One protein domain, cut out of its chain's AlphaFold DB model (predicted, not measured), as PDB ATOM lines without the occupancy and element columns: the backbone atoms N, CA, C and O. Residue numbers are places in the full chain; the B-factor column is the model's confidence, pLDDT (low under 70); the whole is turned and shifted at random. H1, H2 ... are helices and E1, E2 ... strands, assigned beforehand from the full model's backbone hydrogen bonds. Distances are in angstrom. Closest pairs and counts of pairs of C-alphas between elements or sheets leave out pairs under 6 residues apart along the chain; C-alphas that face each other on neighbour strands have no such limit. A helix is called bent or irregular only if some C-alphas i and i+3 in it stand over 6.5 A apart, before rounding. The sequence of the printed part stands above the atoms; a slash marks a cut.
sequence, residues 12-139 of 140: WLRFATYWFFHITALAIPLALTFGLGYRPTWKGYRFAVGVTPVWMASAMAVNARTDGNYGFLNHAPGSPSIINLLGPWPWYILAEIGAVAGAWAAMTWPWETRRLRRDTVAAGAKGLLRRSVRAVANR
ATOM      1  N   TRP A  12     187.774 263.952 239.680       87.50
ATOM      2  CA  TRP A  12     187.283 264.092 238.301       87.50
ATOM      3  C   TRP A  12     187.907 265.299 237.592       87.50
ATOM      4  O   TRP A  12     188.243 265.203 236.414       87.50
ATOM      5  N   LEU A  13     188.134 266.403 238.314       85.56
ATOM      6  CA  LEU A  13     188.766 267.601 237.771       85.56
ATOM      7  C   LEU A  13     190.245 267.341 237.494       85.56
ATOM      8  O   LEU A  13     190.742 267.709 236.434       85.56
ATOM      9  N   ARG A  14     190.936 266.643 238.401       81.75
ATOM     10  CA  ARG A  14     192.315 266.186 238.181       81.75
ATOM     11  C   ARG A  14     192.427 265.312 236.933       81.75
ATOM     12  O   ARG A  14     193.297 265.549 236.100       81.75
ATOM     13  N   PHE A  15     191.538 264.329 236.789       85.81
ATOM     14  CA  PHE A  15     191.491 263.456 235.616       85.81
ATOM     15  C   PHE A  15     191.231 264.254 234.331       85.81
ATOM     16  O   PHE A  15     191.984 264.123 233.368       85.81
ATOM     17  N   ALA A  16     190.221 265.127 234.333       90.19
ATOM     18  CA  ALA A  16     189.891 265.970 233.187       90.19
ATOM     19  C   ALA A  16     191.056 266.891 232.803       90.19
ATOM     20  O   ALA A  16     191.408 266.973 231.634       90.19
ATOM     21  N   THR A  17     191.696 267.527 233.786       87.56
ATOM     22  CA  THR A  17     192.827 268.442 233.582       87.56
ATOM     23  C   THR A  17     194.044 267.706 233.029       87.56
ATOM     24  O   THR A  17     194.661 268.167 232.069       87.56
ATOM     25  N   TYR A  18     194.356 266.527 233.583       85.88
ATOM     26  CA  TYR A  18     195.398 265.646 233.065       85.88
ATOM     27  C   TYR A  18     195.163 265.351 231.580       85.88
ATOM     28  O   TYR A  18     196.003 265.693 230.747       85.88
ATOM     29  N   TRP A  19     194.003 264.799 231.218       92.00
ATOM     30  CA  TRP A  19     193.720 264.447 229.826       92.00
ATOM     31  C   TRP A  19     193.625 265.659 228.913       92.00
ATOM     32  O   TRP A  19     194.130 265.606 227.796       92.00
ATOM     33  N   PHE A  20     193.052 266.763 229.385       93.62
ATOM     34  CA  PHE A  20     192.959 267.997 228.620       93.62
ATOM     35  C   PHE A  20     194.342 268.488 228.183       93.62
ATOM     36  O   PHE A  20     194.549 268.733 226.992       93.62
ATOM     37  N   PHE A  21     195.308 268.576 229.103       90.56
ATOM     38  CA  PHE A  21     196.657 269.025 228.757       90.56
ATOM     39  C   PHE A  21     197.380 268.045 227.827       90.56
ATOM     40  O   PHE A  21     198.004 268.486 226.862       90.56
ATOM     41  N   HIS A  22     197.252 266.733 228.051       91.12
ATOM     42  CA  HIS A  22     197.916 265.725 227.214       91.12
ATOM     43  C   HIS A  22     197.324 265.665 225.802       91.12
ATOM     44  O   HIS A  22     198.064 265.661 224.818       91.12
ATOM     45  N   ILE A  23     195.994 265.685 225.685       96.38
ATOM     46  CA  ILE A  23     195.309 265.718 224.391       96.38
ATOM     47  C   ILE A  23     195.667 267.005 223.659       96.38
ATOM     48  O   ILE A  23     196.040 266.944 222.495       96.38
ATOM     49  N   THR A  24     195.613 268.160 224.323       95.94
ATOM     50  CA  THR A  24     195.893 269.454 223.683       95.94
ATOM     51  C   THR A  24     197.337 269.545 223.190       95.94
ATOM     52  O   THR A  24     197.571 269.952 222.049       95.94
ATOM     53  N   ALA A  25     198.302 269.108 224.007       91.94
ATOM     54  CA  ALA A  25     199.718 269.102 223.649       91.94
ATOM     55  C   ALA A  25     200.016 268.246 222.404       91.94
ATOM     56  O   ALA A  25     200.925 268.576 221.644       91.94
ATOM     57  N   LEU A  26     199.236 267.186 222.164       93.81
ATOM     58  CA  LEU A  26     199.361 266.328 220.981       93.81
ATOM     59  C   LEU A  26     198.505 266.818 219.803       93.81
ATOM     60  O   LEU A  26     198.966 266.853 218.663       93.81
ATOM     61  N   ALA A  27     197.265 267.228 220.057       96.19
ATOM     62  CA  ALA A  27     196.297 267.597 219.032       96.19
ATOM     63  C   ALA A  27     196.708 268.864 218.277       96.19
ATOM     64  O   ALA A  27     196.582 268.903 217.055       96.19
ATOM     65  N   ILE A  28     197.241 269.882 218.964       95.56
ATOM     66  CA  ILE A  28     197.662 271.137 218.325       95.56
ATOM     67  C   ILE A  28     198.739 270.904 217.251       95.56
ATOM     68  O   ILE A  28     198.502 271.276 216.099       95.56
ATOM     69  N   PRO A  29     199.910 270.295 217.539       93.00
ATOM     70  CA  PRO A  29     200.932 270.094 216.514       93.00
ATOM     71  C   PRO A  29     200.455 269.177 215.381       93.00
ATOM     72  O   PRO A  29     200.824 269.409 214.226       93.00
ATOM     73  N   LEU A  30     199.594 268.193 215.667       94.75
ATOM     74  CA  LEU A  30     198.968 267.357 214.639       94.75
ATOM     75  C   LEU A  30     198.024 268.170 213.743       94.75
ATOM     76  O   LEU A  30     198.125 268.078 212.522       94.75
ATOM     77  N   ALA A  31     197.164 269.012 214.316       95.12
ATOM     78  CA  ALA A  31     196.251 269.872 213.568       95.12
ATOM     79  C   ALA A  31     197.009 270.910 212.728       95.12
ATOM     80  O   ALA A  31     196.703 271.099 211.550       95.12
ATOM     81  N   LEU A  32     198.048 271.540 213.286       93.12
ATOM     82  CA  LEU A  32     198.907 272.467 212.548       93.12
ATOM     83  C   LEU A  32     199.604 271.759 211.382       93.12
ATOM     84  O   LEU A  32     199.611 272.269 210.260       93.12
ATOM     85  N   THR A  33     200.162 270.575 211.630       93.25
ATOM     86  CA  THR A  33     200.918 269.835 210.620       93.25
ATOM     87  C   THR A  33     199.985 269.257 209.561       93.25
ATOM     88  O   THR A  33     200.076 269.600 208.383       93.25
ATOM     89  N   PHE A  34     199.053 268.400 209.946       92.12
ATOM     90  CA  PHE A  34     198.232 267.642 209.006       92.12
ATOM     91  C   PHE A  34     196.979 268.398 208.549       92.12
ATOM     92  O   PHE A  34     196.618 268.285 207.382       92.12
ATOM     93  N   GLY A  35     196.366 269.225 209.401       92.06
ATOM     94  CA  GLY A  35     195.150 269.979 209.063       92.06
ATOM     95  C   GLY A  35     195.400 271.339 208.397       92.06
ATOM     96  O   GLY A  35     194.682 271.731 207.476       92.06
ATOM     97  N   LEU A  36     196.423 272.080 208.841       90.81
ATOM     98  CA  LEU A  36     196.742 273.420 208.315       90.81
ATOM     99  C   LEU A  36     197.952 273.447 207.369       90.81
ATOM    100  O   LEU A  36     198.245 274.483 206.758       90.81
ATOM    101  N   GLY A  37     198.639 272.312 207.223       91.88
ATOM    102  CA  GLY A  37     199.752 272.146 206.295       91.88
ATOM    103  C   GLY A  37     201.052 272.814 206.741       91.88
ATOM    104  O   GLY A  37     201.920 273.030 205.891       91.88
ATOM    105  N   TYR A  38     201.208 273.154 208.025       93.12
ATOM    106  CA  TYR A  38     202.490 273.618 208.556       93.12
ATOM    107  C   TYR A  38     203.514 272.478 208.567       93.12
ATOM    108  O   TYR A  38     203.188 271.294 208.650       93.12
ATOM    109  N   ARG A  39     204.784 272.833 208.415       93.94
ATOM    110  CA  ARG A  39     205.901 271.902 208.300       93.94
ATOM    111  C   ARG A  39     207.019 272.384 209.219       93.94
ATOM    112  O   ARG A  39     207.408 273.555 209.107       93.94
ATOM    113  N   PRO A  40     207.518 271.525 210.123       93.88
ATOM    114  CA  PRO A  40     208.635 271.883 210.979       93.88
ATOM    115  C   PRO A  40     209.883 272.133 210.131       93.88
ATOM    116  O   PRO A  40     210.022 271.623 209.015       93.88
ATOM    117  N   THR A  41     210.788 272.945 210.669       94.81
ATOM    118  CA  THR A  41     212.074 273.237 210.037       94.81
ATOM    119  C   THR A  41     213.218 272.974 210.993       94.81
ATOM    120  O   THR A  41     213.036 273.055 212.205       94.81
ATOM    121  N   TRP A  42     214.429 272.768 210.473       95.38
ATOM    122  CA  TRP A  42     215.618 272.674 211.327       95.38
ATOM    123  C   TRP A  42     215.865 273.940 212.150       95.38
ATOM    124  O   TRP A  42     216.385 273.865 213.261       95.38
ATOM    125  N   LYS A  43     215.481 275.110 211.627       94.56
ATOM    126  CA  LYS A  43     215.576 276.376 212.361       94.56
ATOM    127  C   LYS A  43     214.570 276.421 213.515       94.56
ATOM    128  O   LYS A  43     214.945 276.801 214.618       94.56
ATOM    129  N   GLY A  44     213.330 275.999 213.266       94.56
ATOM    130  CA  GLY A  44     212.286 275.854 214.282       94.56
ATOM    131  C   GLY A  44     212.649 274.822 215.348       94.56
ATOM    132  O   GLY A  44     212.518 275.111 216.529       94.56
ATOM    133  N   TYR A  45     213.200 273.675 214.942       96.19
ATOM    134  CA  TYR A  45     213.735 272.653 215.844       96.19
ATOM    135  C   TYR A  45     214.812 273.222 216.774       96.19
ATOM    136  O   TYR A  45     214.680 273.123 217.989       96.19
ATOM    137  N   ARG A  46     215.844 273.891 216.231       96.19
ATOM    138  CA  ARG A  46     216.903 274.504 217.054       96.19
ATOM    139  C   ARG A  46     216.364 275.585 217.986       96.19
ATOM    140  O   ARG A  46     216.839 275.704 219.107       96.19
ATOM    141  N   PHE A  47     215.381 276.360 217.529       95.88
ATOM    142  CA  PHE A  47     214.706 277.339 218.376       95.88
ATOM    143  C   PHE A  47     213.963 276.661 219.534       95.88
ATOM    144  O   PHE A  47     214.155 277.061 220.674       95.88
ATOM    145  N   ALA A  48     213.178 275.612 219.263       94.88
ATOM    146  CA  ALA A  48     212.470 274.855 220.293       94.88
ATOM    147  C   ALA A  48     213.447 274.247 221.309       94.88
ATOM    148  O   ALA A  48     213.313 274.505 222.500       94.88
ATOM    149  N   VAL A  49     214.485 273.547 220.835       96.69
ATOM    150  CA  VAL A  49     215.551 272.997 221.688       96.69
ATOM    151  C   VAL A  49     216.237 274.088 222.513       96.69
ATOM    152  O   VAL A  49     216.508 273.865 223.684       96.69
ATOM    153  N   GLY A  50     216.491 275.271 221.946       96.38
ATOM    154  CA  GLY A  50     217.118 276.386 222.663       96.38
ATOM    155  C   GLY A  50     216.219 277.058 223.707       96.38
ATOM    156  O   GLY A  50     216.720 277.566 224.706       96.38
ATOM    157  N   VAL A  51     214.897 277.047 223.511       96.50
ATOM    158  CA  VAL A  51     213.923 277.586 224.477       96.50
ATOM    159  C   VAL A  51     213.636 276.591 225.606       96.50
ATOM    160  O   VAL A  51     213.346 277.015 226.723       96.50
ATOM    161  N   THR A  52     213.760 275.282 225.370       95.62
ATOM    162  CA  THR A  52     213.490 274.252 226.388       95.62
ATOM    163  C   THR A  52     214.286 274.447 227.691       95.62
ATOM    164  O   THR A  52     213.660 274.409 228.748       95.62
ATOM    165  N   PRO A  53     215.602 274.744 227.689       95.69
ATOM    166  CA  PRO A  53     216.340 275.057 228.915       95.69
ATOM    167  C   PRO A  53     215.787 276.258 229.689       95.69
ATOM    168  O   PRO A  53     215.831 276.265 230.915       95.69
ATOM    169  N   VAL A  54     215.226 277.260 229.001       96.81
ATOM    170  CA  VAL A  54     214.585 278.418 229.653       96.81
ATOM    171  C   VAL A  54     213.321 277.979 230.391       96.81
ATOM    172  O   VAL A  54     213.091 278.391 231.531       96.81
ATOM    173  N   TRP A  55     212.524 277.101 229.777       96.25
ATOM    174  CA  TRP A  55     211.387 276.472 230.449       96.25
ATOM    175  C   TRP A  55     211.841 275.618 231.640       96.25
ATOM    176  O   TRP A  55     211.286 275.775 232.724       96.25
ATOM    177  N   MET A  56     212.880 274.787 231.480       96.19
ATOM    178  CA  MET A  56     213.416 273.955 232.566       96.19
ATOM    179  C   MET A  56     213.869 274.813 233.749       96.19
ATOM    180  O   MET A  56     213.471 274.552 234.879       96.19
ATOM    181  N   ALA A  57     214.637 275.876 233.495       96.12
ATOM    182  CA  ALA A  57     215.083 276.803 234.532       96.12
ATOM    183  C   ALA A  57     213.899 277.471 235.248       96.12
ATOM    184  O   ALA A  57     213.893 277.581 236.473       96.12
ATOM    185  N   SER A  58     212.866 277.863 234.496       97.00
ATOM    186  CA  SER A  58     211.638 278.433 235.060       97.00
ATOM    187  C   SER A  58     210.907 277.425 235.952       97.00
ATOM    188  O   SER A  58     210.525 277.758 237.073       97.00
ATOM    189  N   ALA A  59     210.763 276.180 235.493       95.12
ATOM    190  CA  ALA A  59     210.139 275.096 236.246       95.12
ATOM    191  C   ALA A  59     210.919 274.768 237.528       95.12
ATOM    192  O   ALA A  59     210.325 274.697 238.600       95.12
ATOM    193  N   MET A  60     212.248 274.649 237.450       94.19
ATOM    194  CA  MET A  60     213.105 274.427 238.619       94.19
ATOM    195  C   MET A  60     213.013 275.581 239.624       94.19
ATOM    196  O   MET A  60     212.956 275.345 240.828       94.19
ATOM    197  N   ALA A  61     212.929 276.828 239.151       95.94
ATOM    198  CA  ALA A  61     212.762 277.988 240.022       95.94
ATOM    199  C   ALA A  61     211.395 278.002 240.729       95.94
ATOM    200  O   ALA A  61     211.297 278.471 241.864       95.94
ATOM    201  N   VAL A  62     210.330 277.521 240.082       94.75
ATOM    202  CA  VAL A  62     209.022 277.338 240.732       94.75
ATOM    203  C   VAL A  62     209.091 276.187 241.730       94.75
ATOM    204  O   VAL A  62     208.716 276.381 242.883       94.75
ATOM    205  N   ASN A  63     209.655 275.044 241.333       93.81
ATOM    206  CA  ASN A  63     209.840 273.885 242.202       93.81
ATOM    207  C   ASN A  63     210.571 274.260 243.499       93.81
ATOM    208  O   ASN A  63     210.115 273.897 244.576       93.81
ATOM    209  N   ALA A  64     211.648 275.046 243.408       92.25
ATOM    210  CA  ALA A  64     212.399 275.518 244.572       92.25
ATOM    211  C   ALA A  64     211.573 276.410 245.519       92.25
ATOM    212  O   ALA A  64     211.852 276.454 246.711       92.25
ATOM    213  N   ARG A  65     210.560 277.125 245.007       93.75
ATOM    214  CA  ARG A  65     209.672 277.981 245.816       93.75
ATOM    215  C   ARG A  65     208.503 277.224 246.434       93.75
ATOM    216  O   ARG A  65     208.000 277.646 247.468       93.75
ATOM    217  N   THR A  66     208.040 276.163 245.784       89.19
ATOM    218  CA  THR A  66     206.850 275.408 246.202       89.19
ATOM    219  C   THR A  66     207.185 274.069 246.853       89.19
ATOM    220  O   THR A  66     206.269 273.292 247.100       89.19
ATOM    221  N   ASP A  67     208.473 273.764 247.050       87.88
ATOM    222  CA  ASP A  67     208.972 272.429 247.419       87.88
ATOM    223  C   ASP A  67     208.456 271.323 246.466       87.88
ATOM    224  O   ASP A  67     208.158 270.194 246.848       87.88
ATOM    225  N   GLY A  68     208.270 271.694 245.195       87.75
ATOM    226  CA  GLY A  68     207.682 270.842 244.166       87.75
ATOM    227  C   GLY A  68     208.720 270.025 243.399       87.75
ATOM    228  O   GLY A  68     209.926 270.260 243.476       87.75
ATOM    229  N   ASN A  69     208.233 269.094 242.579       91.25
ATOM    230  CA  ASN A  69     209.065 268.337 241.641       91.25
ATOM    231  C   ASN A  69     208.400 268.197 240.261       91.25
ATOM    232  O   ASN A  69     208.264 267.105 239.706       91.25
ATOM    233  N   TYR A  70     207.929 269.317 239.704       88.44
ATOM    234  CA  TYR A  70     207.353 269.338 238.362       88.44
ATOM    235  C   TYR A  70     208.403 268.956 237.312       88.44
ATOM    236  O   TYR A  70     209.539 269.433 237.355       88.44
ATOM    237  N   GLY A  71     208.009 268.077 236.387       89.75
ATOM    238  CA  GLY A  71     208.893 267.512 235.367       89.75
ATOM    239  C   GLY A  71     209.948 266.544 235.906       89.75
ATOM    240  O   GLY A  71     210.844 266.193 235.153       89.75
ATOM    241  N   PHE A  72     209.874 266.149 237.186       92.00
ATOM    242  CA  PHE A  72     210.892 265.331 237.857       92.00
ATOM    243  C   PHE A  72     212.312 265.903 237.719       92.00
ATOM    244  O   PHE A  72     213.280 265.163 237.628       92.00
ATOM    245  N   LEU A  73     212.443 267.234 237.692       93.44
ATOM    246  CA  LEU A  73     213.718 267.915 237.436       93.44
ATOM    247  C   LEU A  73     214.663 267.919 238.647       93.44
ATOM    248  O   LEU A  73     215.879 268.042 238.478       93.44
ATOM    249  N   ASN A  74     214.116 267.802 239.862       91.94
ATOM    250  CA  ASN A  74     214.897 267.844 241.100       91.94
ATOM    251  C   ASN A  74     215.344 266.443 241.537       91.94
ATOM    252  O   ASN A  74     216.445 266.275 242.053       91.94
ATOM    253  N   HIS A  75     214.497 265.434 241.335       90.12
ATOM    254  CA  HIS A  75     214.794 264.032 241.621       90.12
ATOM    255  C   HIS A  75     213.826 263.107 240.870       90.12
ATOM    256  O   HIS A  75     212.717 263.507 240.509       90.12
ATOM    257  N   ALA A  76     214.225 261.847 240.685       87.88
ATOM    258  CA  ALA A  76     213.379 260.829 240.068       87.88
ATOM    259  C   ALA A  76     212.088 260.590 240.889       87.88
ATOM    260  O   ALA A  76     212.079 260.830 242.106       87.88
ATOM    261  N   PRO A  77     210.995 260.115 240.260       85.94
ATOM    262  CA  PRO A  77     209.786 259.729 240.981       85.94
ATOM    263  C   PRO A  77     210.070 258.607 241.987       85.94
ATOM    264  O   PRO A  77     210.904 257.733 241.745       85.94
ATOM    265  N   GLY A  78     209.337 258.611 243.107       81.88
ATOM    266  CA  GLY A  78     209.415 257.549 244.118       81.88
ATOM    267  C   GLY A  78     208.747 256.234 243.694       81.88
ATOM    268  O   GLY A  78     209.012 255.191 244.284       81.88
ATOM    269  N   SER A  79     207.887 256.267 242.673       82.31
ATOM    270  CA  SER A  79     207.270 255.084 242.066       82.31
ATOM    271  C   SER A  79     208.139 254.510 240.938       82.31
ATOM    272  O   SER A  79     208.812 255.291 240.264       82.31
ATOM    273  N   PRO A  80     208.054 253.197 240.641       84.81
ATOM    274  CA  PRO A  80     208.744 252.602 239.498       84.81
ATOM    275  C   PRO A  80     208.428 253.323 238.180       84.81
ATOM    276  O   PRO A  80     207.267 253.518 237.822       84.81
ATOM    277  N   SER A  81     209.474 253.718 237.461       87.00
ATOM    278  CA  SER A  81     209.421 254.472 236.211       87.00
ATOM    279  C   SER A  81     210.636 254.146 235.340       87.00
ATOM    280  O   SER A  81     211.683 253.727 235.835       87.00
ATOM    281  N   ILE A  82     210.527 254.403 234.033       90.44
ATOM    282  CA  ILE A  82     211.661 254.308 233.103       90.44
ATOM    283  C   ILE A  82     212.822 255.220 233.523       90.44
ATOM    284  O   ILE A  82     213.976 254.867 233.318       90.44
ATOM    285  N   ILE A  83     212.522 256.342 234.188       90.19
ATOM    286  CA  ILE A  83     213.512 257.289 234.721       90.19
ATOM    287  C   ILE A  83     214.471 256.589 235.690       90.19
ATOM    288  O   ILE A  83     215.672 256.848 235.668       90.19
ATOM    289  N   ASN A  84     213.970 255.640 236.490       88.50
ATOM    290  CA  ASN A  84     214.795 254.898 237.442       88.50
ATOM    291  C   ASN A  84     215.840 254.001 236.749       88.50
ATOM    292  O   ASN A  84     216.790 253.577 237.400       88.50
ATOM    293  N   LEU A  85     215.695 253.737 235.443       92.75
ATOM    294  CA  LEU A  85     216.650 252.971 234.635       92.75
ATOM    295  C   LEU A  85     217.746 253.847 234.006       92.75
ATOM    296  O   LEU A  85     218.738 253.316 233.512       92.75
ATOM    297  N   LEU A  86     217.582 255.174 234.004       93.94
ATOM    298  CA  LEU A  86     218.465 256.116 233.303       93.94
ATOM    299  C   LEU A  86     219.620 256.647 234.177       93.94
ATOM    300  O   LEU A  86     220.418 257.465 233.722       93.94
ATOM    301  N   GLY A  87     219.731 256.164 235.417       91.38
ATOM    302  CA  GLY A  87     220.786 256.532 236.362       91.38
ATOM    303  C   GLY A  87     220.388 257.641 237.348       91.38
ATOM    304  O   GLY A  87     219.257 258.128 237.332       91.38
ATOM    305  N   PRO A  88     221.302 258.028 238.256       94.25
ATOM    306  CA  PRO A  88     221.025 259.039 239.271       94.25
ATOM    307  C   PRO A  88     220.914 260.437 238.659       94.25
ATOM    308  O   PRO A  88     221.363 260.695 237.542       94.25
ATOM    309  N   TRP A  89     220.345 261.373 239.415       94.12
ATOM    310  CA  TRP A  89     220.418 262.789 239.063       94.12
ATOM    311  C   TRP A  89     221.894 263.244 239.012       94.12
ATOM    312  O   TRP A  89     222.650 262.864 239.910       94.12
ATOM    313  N   PRO A  90     222.335 264.042 238.017       94.69
ATOM    314  CA  PRO A  90     221.571 264.635 236.911       94.69
ATOM    315  C   PRO A  90     221.606 263.821 235.595       94.69
ATOM    316  O   PRO A  90     221.192 264.320 234.551       94.69
ATOM    317  N   TRP A  91     222.108 262.585 235.595       96.00
ATOM    318  CA  TRP A  91     222.314 261.799 234.370       96.00
ATOM    319  C   TRP A  91     221.034 261.400 233.648       96.00
ATOM    320  O   TRP A  91     220.998 261.513 232.422       96.00
ATOM    321  N   TYR A  92     219.964 261.046 234.362       95.25
ATOM    322  CA  TYR A  92     218.691 260.783 233.688       95.25
ATOM    323  C   TYR A  92     218.133 262.031 232.992       95.25
ATOM    324  O   TYR A  92     217.566 261.907 231.915       95.25
ATOM    325  N   ILE A  93     218.363 263.233 233.537       95.44
ATOM    326  CA  ILE A  93     217.943 264.491 232.901       95.44
ATOM    327  C   ILE A  93     218.673 264.673 231.570       95.44
ATOM    328  O   ILE A  93     218.059 265.017 230.562       95.44
ATOM    329  N   LEU A  94     219.983 264.405 231.530       95.62
ATOM    330  CA  LEU A  94     220.740 264.466 230.276       95.62
ATOM    331  C   LEU A  94     220.275 263.405 229.272       95.62
ATOM    332  O   LEU A  94     220.157 263.703 228.081       95.62
ATOM    333  N   ALA A  95     219.980 262.192 229.746       96.31
ATOM    334  CA  ALA A  95     219.434 261.127 228.913       96.31
ATOM    335  C   ALA A  95     218.065 261.516 228.324       96.31
ATOM    336  O   ALA A  95     217.845 261.349 227.125       96.31
ATOM    337  N   GLU A  96     217.177 262.101 229.129       95.25
ATOM    338  CA  GLU A  96     215.871 262.604 228.694       95.25
ATOM    339  C   GLU A  96     215.997 263.746 227.686       95.25
ATOM    340  O   GLU A  96     215.332 263.714 226.648       95.25
ATOM    341  N   ILE A  97     216.882 264.720 227.929       96.25
ATOM    342  CA  ILE A  97     217.166 265.804 226.976       96.25
ATOM    343  C   ILE A  97     217.597 265.214 225.630       96.25
ATOM    344  O   ILE A  97     217.063 265.602 224.589       96.25
ATOM    345  N   GLY A  98     218.536 264.262 225.643       97.06
ATOM    346  CA  GLY A  98     219.015 263.592 224.437       97.06
ATOM    347  C   GLY A  98     217.904 262.831 223.713       97.06
ATOM    348  O   GLY A  98     217.744 262.979 222.499       97.06
ATOM    349  N   ALA A  99     217.097 262.068 224.452       96.69
ATOM    350  CA  ALA A  99     215.987 261.294 223.905       96.69
ATOM    351  C   ALA A  99     214.915 262.194 223.268       96.69
ATOM    352  O   ALA A  99     214.507 261.954 222.130       96.69
ATOM    353  N   VAL A 100     214.497 263.260 223.957       95.62
ATOM    354  CA  VAL A 100     213.490 264.210 223.457       95.62
ATOM    355  C   VAL A 100     214.021 264.992 222.258       95.62
ATOM    356  O   VAL A 100     213.326 265.099 221.245       95.62
ATOM    357  N   ALA A 101     215.259 265.490 222.320       97.81
ATOM    358  CA  ALA A 101     215.884 266.176 221.189       97.81
ATOM    359  C   ALA A 101     215.991 265.248 219.967       97.81
ATOM    360  O   ALA A 101     215.640 265.649 218.856       97.81
ATOM    361  N   GLY A 102     216.393 263.990 220.175       98.19
ATOM    362  CA  GLY A 102     216.433 262.962 219.136       98.19
ATOM    363  C   GLY A 102     215.056 262.680 218.531       98.19
ATOM    364  O   GLY A 102     214.911 262.684 217.307       98.19
ATOM    365  N   ALA A 103     214.026 262.519 219.364       97.19
ATOM    366  CA  ALA A 103     212.652 262.319 218.909       97.19
ATOM    367  C   ALA A 103     212.145 263.513 218.082       97.19
ATOM    368  O   ALA A 103     211.613 263.332 216.985       97.19
ATOM    369  N   TRP A 104     212.366 264.746 218.542       96.94
ATOM    370  CA  TRP A 104     211.990 265.954 217.800       96.94
ATOM    371  C   TRP A 104     212.763 266.108 216.488       96.94
ATOM    372  O   TRP A 104     212.186 266.532 215.480       96.94
ATOM    373  N   ALA A 105     214.046 265.742 216.467       97.62
ATOM    374  CA  ALA A 105     214.838 265.714 215.246       97.62
ATOM    375  C   ALA A 105     214.277 264.686 214.253       97.62
ATOM    376  O   ALA A 105     214.072 265.021 213.086       97.62
ATOM    377  N   ALA A 106     213.940 263.479 214.718       97.19
ATOM    378  CA  ALA A 106     213.323 262.435 213.902       97.19
ATOM    379  C   ALA A 106     211.952 262.863 213.351       97.19
ATOM    380  O   ALA A 106     211.669 262.654 212.173       97.19
ATOM    381  N   MET A 107     211.130 263.542 214.156       95.12
ATOM    382  CA  MET A 107     209.850 264.109 213.708       95.12
ATOM    383  C   MET A 107     210.030 265.247 212.693       95.12
ATOM    384  O   MET A 107     209.193 265.422 211.807       95.12
ATOM    385  N   THR A 108     211.112 266.026 212.801       95.56
ATOM    386  CA  THR A 108     211.427 267.139 211.887       95.56
ATOM    387  C   THR A 108     212.006 266.644 210.560       95.56
ATOM    388  O   THR A 108     211.704 267.204 209.503       95.56
ATOM    389  N   TRP A 109     212.811 265.581 210.607       95.75
ATOM    390  CA  TRP A 109     213.641 265.104 209.505       95.75
ATOM    391  C   TRP A 109     212.891 264.885 208.179       95.75
ATOM    392  O   TRP A 109     213.315 265.469 207.174       95.75
ATOM    393  N   PRO A 110     211.763 264.141 208.123       93.50
ATOM    394  CA  PRO A 110     211.058 263.891 206.867       93.50
ATOM    395  C   PRO A 110     210.694 265.186 206.132       93.50
ATOM    396  O   PRO A 110     210.859 265.293 204.915       93.50
ATOM    397  N   TRP A 111     210.274 266.214 206.870       92.56
ATOM    398  CA  TRP A 111     209.770 267.470 206.314       92.56
ATOM    399  C   TRP A 111     210.856 268.366 205.715       92.56
ATOM    400  O   TRP A 111     210.548 269.244 204.906       92.56
ATOM    401  N   GLU A 112     212.120 268.149 206.078       91.38
ATOM    402  CA  GLU A 112     213.288 268.867 205.555       91.38
ATOM    403  C   GLU A 112     214.021 268.091 204.441       91.38
ATOM    404  O   GLU A 112     215.047 268.540 203.929       91.38
ATOM    405  N   THR A 113     213.472 266.966 203.974       90.44
ATOM    406  CA  THR A 113     213.969 266.296 202.762       90.44
ATOM    407  C   THR A 113     213.698 267.143 201.512       90.44
ATOM    408  O   THR A 113     212.650 267.782 201.394       90.44
ATOM    409  N   ARG A 114     214.604 267.126 200.516       82.62
ATOM    410  CA  ARG A 114     214.457 267.918 199.268       82.62
ATOM    411  C   ARG A 114     213.082 267.744 198.611       82.62
ATOM    412  O   ARG A 114     212.540 268.711 198.089       82.62
ATOM    413  N   ARG A 115     212.513 266.536 198.667       85.44
ATOM    414  CA  ARG A 115     211.177 266.212 198.147       85.44
ATOM    415  C   ARG A 115     210.070 266.976 198.877       85.44
ATOM    416  O   ARG A 115     209.258 267.617 198.226       85.44
ATOM    417  N   LEU A 116     210.053 266.936 200.211       83.19
ATOM    418  CA  LEU A 116     208.993 267.549 201.022       83.19
ATOM    419  C   LEU A 116     209.178 269.061 201.237       83.19
ATOM    420  O   LEU A 116     208.257 269.729 201.706       83.19
ATOM    421  N   ARG A 117     210.333 269.624 200.847       85.44
ATOM    422  CA  ARG A 117     210.560 271.078 200.831       85.44
ATOM    423  C   ARG A 117     210.006 271.795 199.601       85.44
ATOM    424  O   ARG A 117     209.577 272.936 199.752       85.44
ATOM    425  N   ARG A 118     210.011 271.156 198.424       83.81
ATOM    426  CA  ARG A 118     209.671 271.800 197.135       83.81
ATOM    427  C   ARG A 118     208.287 272.456 197.122       83.81
ATOM    428  O   ARG A 118     208.160 273.562 196.622       83.81
ATOM    429  N   ASP A 119     207.300 271.833 197.758       85.12
ATOM    430  CA  ASP A 119     205.902 272.289 197.716       85.12
ATOM    431  C   ASP A 119     205.523 273.154 198.936       85.12
ATOM    432  O   ASP A 119     204.378 273.134 199.406       85.12
ATOM    433  N   THR A 120     206.493 273.870 199.517       89.69
ATOM    434  CA  THR A 120     206.289 274.650 200.745       89.69
ATOM    435  C   THR A 120     206.940 276.027 200.675       89.69
ATOM    436  O   THR A 120     208.025 276.180 200.124       89.69
ATOM    437  N   VAL A 121     206.307 277.012 201.308       89.00
ATOM    438  CA  VAL A 121     206.820 278.383 201.452       89.00
ATOM    439  C   VAL A 121     207.110 278.695 202.917       89.00
ATOM    440  O   VAL A 121     206.521 278.085 203.812       89.00
ATOM    441  N   ALA A 122     208.032 279.621 203.187       86.00
ATOM    442  CA  ALA A 122     208.300 280.070 204.551       86.00
ATOM    443  C   ALA A 122     207.036 280.684 205.173       86.00
ATOM    444  O   ALA A 122     206.370 281.514 204.558       86.00
ATOM    445  N   ALA A 123     206.713 280.271 206.397       83.94
ATOM    446  CA  ALA A 123     205.612 280.826 207.166       83.94
ATOM    447  C   ALA A 123     206.174 281.779 208.235       83.94
ATOM    448  O   ALA A 123     206.831 281.349 209.187       83.94
ATOM    449  N   GLY A 124     205.910 283.079 208.064       78.44
ATOM    450  CA  GLY A 124     206.337 284.147 208.973       78.44
ATOM    451  C   GLY A 124     207.779 284.640 208.768       78.44
ATOM    452  O   GLY A 124     208.612 283.976 208.152       78.44
ATOM    453  N   ALA A 125     208.090 285.809 209.342       66.75
ATOM    454  CA  ALA A 125     209.342 286.545 209.113       66.75
ATOM    455  C   ALA A 125     210.619 285.795 209.543       66.75
ATOM    456  O   ALA A 125     211.702 286.038 209.018       66.75
ATOM    457  N   LYS A 126     210.513 284.866 210.501       78.50
ATOM    458  CA  LYS A 126     211.671 284.138 211.046       78.50
ATOM    459  C   LYS A 126     211.934 282.796 210.358       78.50
ATOM    460  O   LYS A 126     212.960 282.184 210.658       78.50
ATOM    461  N   GLY A 127     211.055 282.329 209.464       83.19
ATOM    462  CA  GLY A 127     211.213 281.047 208.763       83.19
ATOM    463  C   GLY A 127     211.328 279.835 209.698       83.19
ATOM    464  O   GLY A 127     212.025 278.877 209.378       83.19
ATOM    465  N   LEU A 128     210.708 279.899 210.882       89.31
ATOM    466  CA  LEU A 128     210.708 278.798 211.857       89.31
ATOM    467  C   LEU A 128     209.814 277.644 211.403       89.31
ATOM    468  O   LEU A 128     210.068 276.485 211.730       89.31
ATOM    469  N   LEU A 129     208.792 277.964 210.618       90.94
ATOM    470  CA  LEU A 129     207.881 277.015 210.009       90.94
ATOM    471  C   LEU A 129     207.825 277.264 208.507       90.94
ATOM    472  O   LEU A 129     208.106 278.361 208.014       90.94
ATOM    473  N   ARG A 130     207.424 276.229 207.782       93.19
ATOM    474  CA  ARG A 130     207.000 276.327 206.386       93.19
ATOM    475  C   ARG A 130     205.534 275.923 206.282       93.19
ATOM    476  O   ARG A 130     205.019 275.256 207.175       93.19
ATOM    477  N   ARG A 131     204.852 276.315 205.212       91.19
ATOM    478  CA  ARG A 131     203.464 275.927 204.935       91.19
ATOM    479  C   ARG A 131     203.353 275.341 203.536       91.19
ATOM    480  O   ARG A 131     203.985 275.840 202.610       91.19
ATOM    481  N   SER A 132     202.580 274.268 203.390       87.69
ATOM    482  CA  SER A 132     202.326 273.632 202.097       87.69
ATOM    483  C   SER A 132     201.504 274.536 201.180       87.69
ATOM    484  O   SER A 132     200.460 275.039 201.587       87.69
ATOM    485  N   VAL A 133     201.946 274.683 199.929       84.56
ATOM    486  CA  VAL A 133     201.243 275.467 198.900       84.56
ATOM    487  C   VAL A 133     199.900 274.823 198.540       84.56
ATOM    488  O   VAL A 133     198.891 275.515 198.446       84.56
ATOM    489  N   ARG A 134     199.842 273.485 198.454       79.00
ATOM    490  CA  ARG A 134     198.596 272.738 198.185       79.00
ATOM    491  C   ARG A 134     197.529 272.967 199.259       79.00
ATOM    492  O   ARG A 134     196.353 273.096 198.947       79.00
ATOM    493  N   ALA A 135     197.942 273.056 200.523       76.06
ATOM    494  CA  ALA A 135     197.028 273.316 201.636       76.06
ATOM    495  C   ALA A 135     196.461 274.749 201.635       76.06
ATOM    496  O   ALA A 135     195.420 274.987 202.243       76.06
ATOM    497  N   VAL A 136     197.147 275.698 200.988       68.94
ATOM    498  CA  VAL A 136     196.654 277.068 200.782       68.94
ATOM    499  C   VAL A 136     195.687 277.113 199.598       68.94
ATOM    500  O   VAL A 136     194.623 277.704 199.727       68.94
ATOM    501  N   ALA A 137     196.025 276.447 198.489       72.62
ATOM    502  CA  ALA A 137     195.203 276.421 197.279       72.62
ATOM    503  C   ALA A 137     193.815 275.792 197.502       72.62
ATOM    504  O   ALA A 137     192.833 276.324 197.014       72.62
ATOM    505  N   ASN A 138     193.709 274.728 198.305       69.44
ATOM    506  CA  ASN A 138     192.429 274.061 198.601       69.44
ATOM    507  C   ASN A 138     191.496 274.841 199.560       69.44
ATOM    508  O   ASN A 138     190.512 274.279 200.037       69.44
ATOM    509  N   ARG A 139     191.830 276.085 199.930       61.91
ATOM    510  CA  ARG A 139     191.006 276.947 200.801       61.91
ATOM    511  C   ARG A 139     190.460 278.194 200.093       61.91
ATOM    512  O   ARG A 139     189.780 278.973 200.758       61.91
TER     513      ARG A 139
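What this domain is: This is residues 12 to 139 of the 140 residues of an uncharacterized protein of Corynebacterium striatum (UniProt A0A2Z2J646). Three long helices splay from a small three-stranded sheet at one end: H2 and H4 run side by side in opposite ways, touching near the sheet and spreading into a narrow V away from it, while residues 12 to 28 of H1 stick out as a separate arm. The short helices H5 and H6 sit at the sheet end, and residues 67 to 81 with H3 join the far ends of H2 and H4. The printed part has 128 residues with six named helices and three named strands, in the order H1 E1 H2 H3 H4 H5 E2 E3 H6; the sheet runs E1, E3, E2, antiparallel, and the class is mostly helix. It is loose, with a radius of gyration of the C-alphas of 18.1 A and spans of 52 by 35 by 27 A.

How they stand to each other: In the sheet, the inner strand E3, residues 129 to 132, is antiparallel to edge strand E1, residues 38 to 40, with N 39 and O 130 within hydrogen-bond range at 2.7 A. E3 forms a hairpin with edge strand E2, residues 120 to 123, where N 131 and O 121 are 2.8 A apart. H4, residues 91 to 112, only grazes the sheet with residues 104 to 112. H2, residues 42 to 66, touches H4 with residues 42 to 49 alone, at a shallow tilt of 30 degrees, opposite ways; their closest C-alphas, of Val 49 and Ala 101, are 6.8 A apart. H1, residues 12 to 35, only grazes the sheet with residues 29 to 33 and is apart from H2 and H4. H3, residues 82 to 85, is close to H4 but not clearly touching, the closest C-alphas, of Ile 83 and Tyr 92, being 6.3 A apart. H5, residues 114 to 117, and H6, residues 133 to 137, only graze the sheet. O i to N i+4 pairs are within hydrogen-bond range throughout H6, in 19 of 20 in H1, 19 of 21 in H2 and 15 of 18 in H4; H3 and H5 are too short for such a pair.

Where its parts are: H1 begins at C-alpha 12 (187.283, 264.092, 238.301), spans 30.8 A and has a kink of 29 degrees near residue 29. H2 spans 36.1 A and ends at C-alpha 66 (206.850, 275.408, 246.202). H4 spans 31.0 A and is only just irregular, C-alphas 107 and 110 being 7.0 A apart. H6 ends at C-alpha 137 (195.203, 276.421, 197.279).

The domain as a whole: The C-alphas farthest apart, of Gly 78 and Ala 137, are 52.5 A apart. The printed part has no cut; the link from H2 to H3, 15 residues, is long. Mean pLDDT of the printed part is 90.7, with residues 125, 136 and 138 to 139 under 70.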